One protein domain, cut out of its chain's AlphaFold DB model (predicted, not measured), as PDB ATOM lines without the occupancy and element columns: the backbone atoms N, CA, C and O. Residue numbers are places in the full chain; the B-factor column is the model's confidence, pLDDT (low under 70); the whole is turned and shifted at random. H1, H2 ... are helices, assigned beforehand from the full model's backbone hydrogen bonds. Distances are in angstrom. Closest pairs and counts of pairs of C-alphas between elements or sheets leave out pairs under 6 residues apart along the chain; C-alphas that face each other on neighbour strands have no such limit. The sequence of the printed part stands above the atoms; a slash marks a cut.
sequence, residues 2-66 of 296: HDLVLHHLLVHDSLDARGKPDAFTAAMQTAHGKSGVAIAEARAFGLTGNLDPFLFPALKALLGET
ATOM      1  N   HIS A   2     118.080  76.163  86.902       86.12
ATOM      2  CA  HIS A   2     119.380  76.338  87.539       86.12
ATOM      3  C   HIS A   2     120.499  76.088  86.525       86.12
ATOM      4  O   HIS A   2     121.389  76.919  86.407       86.12
ATOM      5  N   ASP A   3     120.390  75.009  85.745       90.25
ATOM      6  CA  ASP A   3     121.332  74.638  84.688       90.25
ATOM      7  C   ASP A   3     120.720  74.879  83.299       90.25
ATOM      8  O   ASP A   3     119.515  74.705  83.096       90.25
ATOM      9  N   LEU A   4     121.559  75.244  82.326       93.19
ATOM     10  CA  LEU A   4     121.202  75.375  80.906       93.19
ATOM     11  C   LEU A   4     121.651  74.162  80.071       93.19
ATOM     12  O   LEU A   4     121.536  74.179  78.848       93.19
ATOM     13  N   VAL A   5     122.173  73.119  80.721       94.88
ATOM     14  CA  VAL A   5     122.563  71.842  80.111       94.88
ATOM     15  C   VAL A   5     121.706  70.745  80.732       94.88
ATOM     16  O   VAL A   5     121.895  70.382  81.886       94.88
ATOM     17  N   LEU A   6     120.765  70.209  79.958       95.06
ATOM     18  CA  LEU A   6     119.849  69.140  80.364       95.06
ATOM     19  C   LEU A   6     120.140  67.798  79.683       95.06
ATOM     20  O   LEU A   6     119.445  66.815  79.921       95.06
ATOM     21  N   HIS A   7     121.181  67.727  78.856       94.94
ATOM     22  CA  HIS A   7     121.570  66.498  78.165       94.94
ATOM     23  C   HIS A   7     121.808  65.334  79.134       94.94
ATOM     24  O   HIS A   7     121.347  64.228  78.877       94.94
ATOM     25  N   HIS A   8     122.478  65.569  80.270       92.06
ATOM     26  CA  HIS A   8     122.698  64.522  81.276       92.06
ATOM     27  C   HIS A   8     121.382  63.938  81.806       92.06
ATOM     28  O   HIS A   8     121.258  62.723  81.930       92.06
ATOM     29  N   LEU A   9     120.382  64.793  82.053       92.44
ATOM     30  CA  LEU A   9     119.047  64.355  82.458       92.44
ATOM     31  C   LEU A   9     118.380  63.530  81.353       92.44
ATOM     32  O   LEU A   9     117.776  62.502  81.639       92.44
ATOM     33  N   LEU A  10     118.531  63.945  80.093       92.75
ATOM     34  CA  LEU A  10     117.983  63.226  78.948       92.75
ATOM     35  C   LEU A  10     118.613  61.832  78.772       92.75
ATOM     36  O   LEU A  10     117.893  60.882  78.461       92.75
ATOM     37  N   VAL A  11     119.928  61.709  78.987       92.19
ATOM     38  CA  VAL A  11     120.650  60.424  79.000       92.19
ATOM     39  C   VAL A  11     120.096  59.527  80.099       92.19
ATOM     40  O   VAL A  11     119.655  58.422  79.797       92.19
ATOM     41  N   HIS A  12     120.047  60.022  81.337       91.62
ATOM     42  CA  HIS A  12     119.568  59.238  82.472       91.62
ATOM     43  C   HIS A  12     118.117  58.774  82.275       91.62
ATOM     44  O   HIS A  12     117.808  57.596  82.419       91.62
ATOM     45  N   ASP A  13     117.214  59.679  81.893       92.06
ATOM     46  CA  ASP A  13     115.802  59.351  81.684       92.06
ATOM     47  C   ASP A  13     115.587  58.390  80.502       92.06
ATOM     48  O   ASP A  13     114.836  57.420  80.598       92.06
ATOM     49  N   SER A  14     116.218  58.638  79.353       91.31
ATOM     50  CA  SER A  14     115.931  57.861  78.139       91.31
ATOM     51  C   SER A  14     116.712  56.560  78.059       91.31
ATOM     52  O   SER A  14     116.139  55.556  77.643       91.31
ATOM     53  N   LEU A  15     117.986  56.559  78.443       89.75
ATOM     54  CA  LEU A  15     118.872  55.407  78.291       89.75
ATOM     55  C   LEU A  15     118.911  54.577  79.572       89.75
ATOM     56  O   LEU A  15     118.529  53.411  79.533       89.75
ATOM     57  N   ASP A  16     119.288  55.183  80.697       90.50
ATOM     58  CA  ASP A  16     119.563  54.432  81.928       90.50
ATOM     59  C   ASP A  16     118.270  53.938  82.594       90.50
ATOM     60  O   ASP A  16     118.151  52.767  82.951       90.50
ATOM     61  N   ALA A  17     117.268  54.812  82.723       89.94
ATOM     62  CA  ALA A  17     116.020  54.501  83.418       89.94
ATOM     63  C   ALA A  17     115.011  53.743  82.542       89.94
ATOM     64  O   ALA A  17     114.290  52.875  83.033       89.94
ATOM     65  N   ARG A  18     114.915  54.088  81.250       91.12
ATOM     66  CA  ARG A  18     113.879  53.549  80.346       91.12
ATOM     67  C   ARG A  18     114.401  52.592  79.279       91.12
ATOM     68  O   ARG A  18     113.578  51.890  78.695       91.12
ATOM     69  N   GLY A  19     115.703  52.575  78.985       91.44
ATOM     70  CA  GLY A  19     116.272  51.727  77.931       91.44
ATOM     71  C   GLY A  19     115.728  52.023  76.528       91.44
ATOM     72  O   GLY A  19     115.538  51.103  75.737       91.44
ATOM     73  N   LYS A  20     115.420  53.289  76.217       93.62
ATOM     74  CA  LYS A  20     114.800  53.741  74.957       93.62
ATOM     75  C   LYS A  20     115.762  54.614  74.133       93.62
ATOM     76  O   LYS A  20     115.616  55.840  74.130       93.62
ATOM     77  N   PRO A  21     116.717  54.015  73.398       92.56
ATOM     78  CA  PRO A  21     117.666  54.764  72.571       92.56
ATOM     79  C   PRO A  21     116.989  55.572  71.456       92.56
ATOM     80  O   PRO A  21     117.376  56.711  71.220       92.56
ATOM     81  N   ASP A  22     115.917  55.060  70.850       94.56
ATOM     82  CA  ASP A  22     115.178  55.798  69.813       94.56
ATOM     83  C   ASP A  22     114.535  57.082  70.361       94.56
ATOM     84  O   ASP A  22     114.518  58.114  69.691       94.56
ATOM     85  N   ALA A  23     114.058  57.047  71.612       93.94
ATOM     86  CA  ALA A  23     113.515  58.226  72.282       93.94
ATOM     87  C   ALA A  23     114.610  59.266  72.560       93.94
ATOM     88  O   ALA A  23     114.381  60.461  72.368       93.94
ATOM     89  N   PHE A  24     115.810  58.819  72.946       95.75
ATOM     90  CA  PHE A  24     116.970  59.694  73.096       95.75
ATOM     91  C   PHE A  24     117.340  60.363  71.763       95.75
ATOM     92  O   PHE A  24     117.476  61.585  71.708       95.75
ATOM     93  N   THR A  25     117.427  59.595  70.674       96.88
ATOM     94  CA  THR A  25     117.736  60.120  69.334       96.88
ATOM     95  C   THR A  25     116.695  61.134  68.866       96.88
ATOM     96  O   THR A  25     117.063  62.220  68.413       96.88
ATOM     97  N   ALA A  26     115.401  60.845  69.032       96.19
ATOM     98  CA  ALA A  26     114.324  61.769  68.669       96.19
ATOM     99  C   ALA A  26     114.372  63.078  69.483       96.19
ATOM    100  O   ALA A  26     114.201  64.175  68.939       96.19
ATOM    101  N   ALA A  27     114.662  62.985  70.782       96.25
ATOM    102  CA  ALA A  27     114.828  64.145  71.650       96.25
ATOM    103  C   ALA A  27     116.054  64.989  71.251       96.25
ATOM    104  O   ALA A  27     115.970  66.217  71.154       96.25
ATOM    105  N   MET A  28     117.178  64.345  70.929       97.38
ATOM    106  CA  MET A  28     118.382  65.025  70.445       97.38
ATOM    107  C   MET A  28     118.175  65.675  69.075       97.38
ATOM    108  O   MET A  28     118.639  66.798  68.861       97.38
ATOM    109  N   GLN A  29     117.428  65.030  68.177       97.31
ATOM    110  CA  GLN A  29     117.008  65.616  66.906       97.31
ATOM    111  C   GLN A  29     116.147  66.861  67.121       97.31
ATOM    112  O   GLN A  29     116.361  67.877  66.463       97.31
ATOM    113  N   THR A  30     115.203  66.806  68.059       95.44
ATOM    114  CA  THR A  30     114.352  67.951  68.407       95.44
ATOM    115  C   THR A  30     115.187  69.121  68.919       95.44
ATOM    116  O   THR A  30     114.949  70.271  68.550       95.44
ATOM    117  N   ALA A  31     116.198  68.844  69.744       95.56
ATOM    118  CA  ALA A  31     117.008  69.896  70.335       95.56
ATOM    119  C   ALA A  31     118.054  70.504  69.395       95.56
ATOM    120  O   ALA A  31     118.269  71.713  69.442       95.56
ATOM    121  N   HIS A  32     118.704  69.687  68.562       95.81
ATOM    122  CA  HIS A  32     119.904  70.095  67.814       95.81
ATOM    123  C   HIS A  32     119.854  69.744  66.321       95.81
ATOM    124  O   HIS A  32     120.827  69.941  65.597       95.81
ATOM    125  N   GLY A  33     118.737  69.216  65.821       96.31
ATOM    126  CA  GLY A  33     118.597  68.795  64.429       96.31
ATOM    127  C   GLY A  33     119.548  67.651  64.066       96.31
ATOM    128  O   GLY A  33     119.754  66.714  64.835       96.31
ATOM    129  N   LYS A  34     120.147  67.725  62.869       97.19
ATOM    130  CA  LYS A  34     121.011  66.659  62.326       97.19
ATOM    131  C   LYS A  34     122.248  66.380  63.183       97.19
ATOM    132  O   LYS A  34     122.657  65.229  63.283       97.19
ATOM    133  N   SER A  35     122.838  67.402  63.807       96.44
ATOM    134  CA  SER A  35     123.998  67.203  64.685       96.44
ATOM    135  C   SER A  35     123.617  66.475  65.978       96.44
ATOM    136  O   SER A  35     124.410  65.688  66.481       96.44
ATOM    137  N   GLY A  36     122.387  66.671  66.467       96.56
ATOM    138  CA  GLY A  36     121.819  65.915  67.585       96.56
ATOM    139  C   GLY A  36     121.659  64.425  67.282       96.56
ATOM    140  O   GLY A  36     122.008  63.591  68.112       96.56
ATOM    141  N   VAL A  37     121.193  64.090  66.076       96.88
ATOM    142  CA  VAL A  37     121.118  62.692  65.615       96.88
ATOM    143  C   VAL A  37     122.515  62.079  65.544       96.88
ATOM    144  O   VAL A  37     122.738  61.016  66.111       96.88
ATOM    145  N   ALA A  38     123.473  62.784  64.936       95.62
ATOM    146  CA  ALA A  38     124.839  62.287  64.791       95.62
ATOM    147  C   ALA A  38     125.505  61.965  66.142       95.62
ATOM    148  O   ALA A  38     126.155  60.929  66.270       95.62
ATOM    149  N   ILE A  39     125.331  62.813  67.167       95.00
ATOM    150  CA  ILE A  39     125.893  62.530  68.499       95.00
ATOM    151  C   ILE A  39     125.147  61.395  69.219       95.00
ATOM    152  O   ILE A  39     125.765  60.636  69.965       95.00
ATOM    153  N   ALA A  40     123.841  61.232  68.982       95.12
ATOM    154  CA  ALA A  40     123.075  60.114  69.528       95.12
ATOM    155  C   ALA A  40     123.498  58.768  68.912       95.12
ATOM    156  O   ALA A  40     123.707  57.801  69.644       95.12
ATOM    157  N   GLU A  41     123.709  58.727  67.595       94.44
ATOM    158  CA  GLU A  41     124.256  57.565  66.887       94.44
ATOM    159  C   GLU A  41     125.675  57.240  67.361       94.44
ATOM    160  O   GLU A  41     125.957  56.096  67.716       94.44
ATOM    161  N   ALA A  42     126.558  58.242  67.444       93.81
ATOM    162  CA  ALA A  42     127.916  58.066  67.955       93.81
ATOM    163  C   ALA A  42     127.909  57.430  69.358       93.81
ATOM    164  O   ALA A  42     128.582  56.422  69.587       93.81
ATOM    165  N   ARG A  43     127.067  57.938  70.268       92.94
ATOM    166  CA  ARG A  43     126.890  57.372  71.611       92.94
ATOM    167  C   ARG A  43     126.405  55.919  71.584       92.94
ATOM    168  O   ARG A  43     126.892  55.129  72.389       92.94
ATOM    169  N   ALA A  44     125.504  55.545  70.674       90.50
ATOM    170  CA  ALA A  44     125.038  54.160  70.536       90.50
ATOM    171  C   ALA A  44     126.167  53.183  70.150       90.50
ATOM    172  O   ALA A  44     126.126  52.014  70.528       90.50
ATOM    173  N   PHE A  45     127.209  53.670  69.467       91.75
ATOM    174  CA  PHE A  45     128.434  52.918  69.169       91.75
ATOM    175  C   PHE A  45     129.533  53.062  70.239       91.75
ATOM    176  O   PHE A  45     130.662  52.625  70.024       91.75
ATOM    177  N   GLY A  46     129.237  53.681  71.386       90.38
ATOM    178  CA  GLY A  46     130.209  53.928  72.455       90.38
ATOM    179  C   GLY A  46     131.157  55.106  72.195       90.38
ATOM    180  O   GLY A  46     132.093  55.317  72.962       90.38
ATOM    181  N   LEU A  47     130.921  55.898  71.146       91.12
ATOM    182  CA  LEU A  47     131.689  57.103  70.834       91.12
ATOM    183  C   LEU A  47     131.065  58.310  71.550       91.12
ATOM    184  O   LEU A  47     130.286  59.063  70.970       91.12
ATOM    185  N   THR A  48     131.392  58.478  72.830       87.56
ATOM    186  CA  THR A  48     130.960  59.625  73.643       87.56
ATOM    187  C   THR A  48     132.095  60.121  74.541       87.56
ATOM    188  O   THR A  48     132.993  59.361  74.901       87.56
ATOM    189  N   GLY A  49     132.059  61.400  74.899       86.31
ATOM    190  CA  GLY A  49     132.966  62.032  75.843       86.31
ATOM    191  C   GLY A  49     132.236  62.836  76.917       86.31
ATOM    192  O   GLY A  49     131.074  63.225  76.785       86.31
ATOM    193  N   ASN A  50     132.966  63.158  77.985       84.50
ATOM    194  CA  ASN A  50     132.434  63.896  79.136       84.50
ATOM    195  C   ASN A  50     131.973  65.326  78.791       84.50
ATOM    196  O   ASN A  50     131.252  65.949  79.567       84.50
ATOM    197  N   LEU A  51     132.388  65.859  77.636       90.00
ATOM    198  CA  LEU A  51     132.061  67.217  77.198       90.00
ATOM    199  C   LEU A  51     130.873  67.294  76.231       90.00
ATOM    200  O   LEU A  51     130.330  68.388  76.061       90.00
ATOM    201  N   ASP A  52     130.429  66.180  75.639       91.38
ATOM    202  CA  ASP A  52     129.308  66.170  74.685       91.38
ATOM    203  C   ASP A  52     128.050  66.844  75.258       91.38
ATOM    204  O   ASP A  52     127.446  67.659  74.558       91.38
ATOM    205  N   PRO A  53     127.676  66.614  76.534       92.81
ATOM    206  CA  PRO A  53     126.520  67.272  77.141       92.81
ATOM    207  C   PRO A  53     126.592  68.802  77.111       92.81
ATOM    208  O   PRO A  53     125.587  69.469  76.866       92.81
ATOM    209  N   PHE A  54     127.785  69.373  77.294       92.06
ATOM    210  CA  PHE A  54     128.004  70.822  77.290       92.06
ATOM    211  C   PHE A  54     128.021  71.414  75.877       92.06
ATOM    212  O   PHE A  54     127.737  72.601  75.711       92.06
ATOM    213  N   LEU A  55     128.345  70.601  74.868       93.00
ATOM    214  CA  LEU A  55     128.249  70.966  73.452       93.00
ATOM    215  C   LEU A  55     126.812  70.844  72.931       93.00
ATOM    216  O   LEU A  55     126.396  71.628  72.081       93.00
ATOM    217  N   PHE A  56     126.040  69.906  73.482       95.44
ATOM    218  CA  PHE A  56     124.670  69.611  73.084       95.44
ATOM    219  C   PHE A  56     123.696  69.735  74.269       95.44
ATOM    220  O   PHE A  56     123.135  68.725  74.688       95.44
ATOM    221  N   PRO A  57     123.407  70.950  74.778       94.62
ATOM    222  CA  PRO A  57     122.685  71.179  76.041       94.62
ATOM    223  C   PRO A  57     121.266  70.599  76.132       94.62
ATOM    224  O   PRO A  57     120.772  70.387  77.230       94.62
ATOM    225  N   ALA A  58     120.602  70.348  75.006       95.56
ATOM    226  CA  ALA A  58     119.312  69.655  74.926       95.56
ATOM    227  C   ALA A  58     118.130  70.350  75.638       95.56
ATOM    228  O   ALA A  58     117.176  69.696  76.043       95.56
ATOM    229  N   LEU A  59     118.141  71.685  75.749       95.06
ATOM    230  CA  LEU A  59     117.053  72.445  76.388       95.06
ATOM    231  C   LEU A  59     115.686  72.197  75.732       95.06
ATOM    232  O   LEU A  59     114.719  71.867  76.415       95.06
ATOM    233  N   LYS A  60     115.607  72.306  74.401       94.50
ATOM    234  CA  LYS A  60     114.365  72.099  73.634       94.50
ATOM    235  C   LYS A  60     113.782  70.692  73.762       94.50
ATOM    236  O   LYS A  60     112.573  70.547  73.638       94.50
ATOM    237  N   ALA A  61     114.612  69.686  74.042       93.62
ATOM    238  CA  ALA A  61     114.154  68.310  74.215       93.62
ATOM    239  C   ALA A  61     113.233  68.141  75.431       93.62
ATOM    240  O   ALA A  61     112.379  67.263  75.428       93.62
ATOM    241  N   LEU A  62     113.423  68.959  76.471       90.94
ATOM    242  CA  LEU A  62     112.733  68.805  77.754       90.94
ATOM    243  C   LEU A  62     111.820  69.986  78.095       90.94
ATOM    244  O   LEU A  62     110.897  69.825  78.884       90.94
ATOM    245  N   LEU A  63     112.061  71.164  77.515       93.56
ATOM    246  CA  LEU A  63     111.346  72.394  77.873       93.56
ATOM    247  C   LEU A  63     110.387  72.900  76.784       93.56
ATOM    248  O   LEU A  63     109.789  73.959  76.960       93.56
ATOM    249  N   GLY A  64     110.233  72.183  75.663       87.88
ATOM    250  CA  GLY A  64     109.461  72.650  74.499       87.88
ATOM    251  C   GLY A  64     108.025  73.087  74.821       87.88
ATOM    252  O   GLY A  64     107.569  74.113  74.310       87.88
ATOM    253  N   GLU A  65     107.371  72.375  75.736       90.56
ATOM    254  CA  GLU A  65     105.968  72.575  76.135       90.56
ATOM    255  C   GLU A  65     105.790  73.505  77.353       90.56
ATOM    256  O   GLU A  65     104.676  73.720  77.814       90.56
ATOM    257  N   THR A  66     106.869  74.058  77.921       94.19
ATOM    258  CA  THR A  66     106.767  74.904  79.129       94.19
ATOM    259  C   THR A  66     106.149  76.262  78.814       94.19
ATOM    260  O   THR A  66     106.577  76.908  77.874       94.19
TER     261      THR A  66
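Overview. This is residues 2 to 66 of the 296 residues of the protein "Glycos_transf_1 domain-containing protein" of Acidobacteria bacterium (UniProt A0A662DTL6). Three helices run back and forth, H1, H2 and H3 in turn, with H2 touching both of the others while H1 and H3 stay apart. Two short helices, H4 and H5, follow near the end of this trio where H1 begins and H2 ends, and H5 packs on the later part of H2. The printed part has 65 residues, with five named helices in the order H1 to H5 and no named strand: all helix. It is compact, with a radius of gyration of the C-alphas of 10.6 A and spans of 32 by 23 by 21 A.

Arrangement. Start at H1, residues 7 to 17, which touches H2, residues 21 to 32, through residues 21 to 24 of H2 alone; their closest C-alphas, of Ser 14 and Phe 24, are 5.5 A apart. This is a helical hairpin, at a shallow tilt of 14 degrees, opposite ways. H2 makes a second one with H3, residues 34 to 44, at a shallow tilt of 30 degrees; look at Met 28 and Gly 36, their closest C-alphas, 4.6 A apart. H4, residues 52 to 55, only just touches H1, with 3 pairs of C-alphas within 8 A, the closest being His 7 and Pro 53 at 5.1 A. H5, residues 59 to 63, touches residues 27 to 31 of H2, closest at the C-alphas of Ala 31 and Lys 60, 4.8 A. Every O i to N i+4 pair is within hydrogen-bond range in H2, H3 and H5; in H1 6 of 7 are, and H4 is too short for such a pair.

Along the chain. Find C-alpha 7 at (121.570, 66.498, 78.165); from there H1 runs 14.2 A. H2 measures 16.2 A, H3 15.5 A, H4 5.1 A and H5 5.9 A, ending at C-alpha 63, (111.346, 72.394, 77.873).

Size, cuts and confidence. The C-alphas farthest apart, of Phe 45 and Thr 66, are 32.4 A apart. The printed part has no cut, no link is long, and no printed residue is under pLDDT 70.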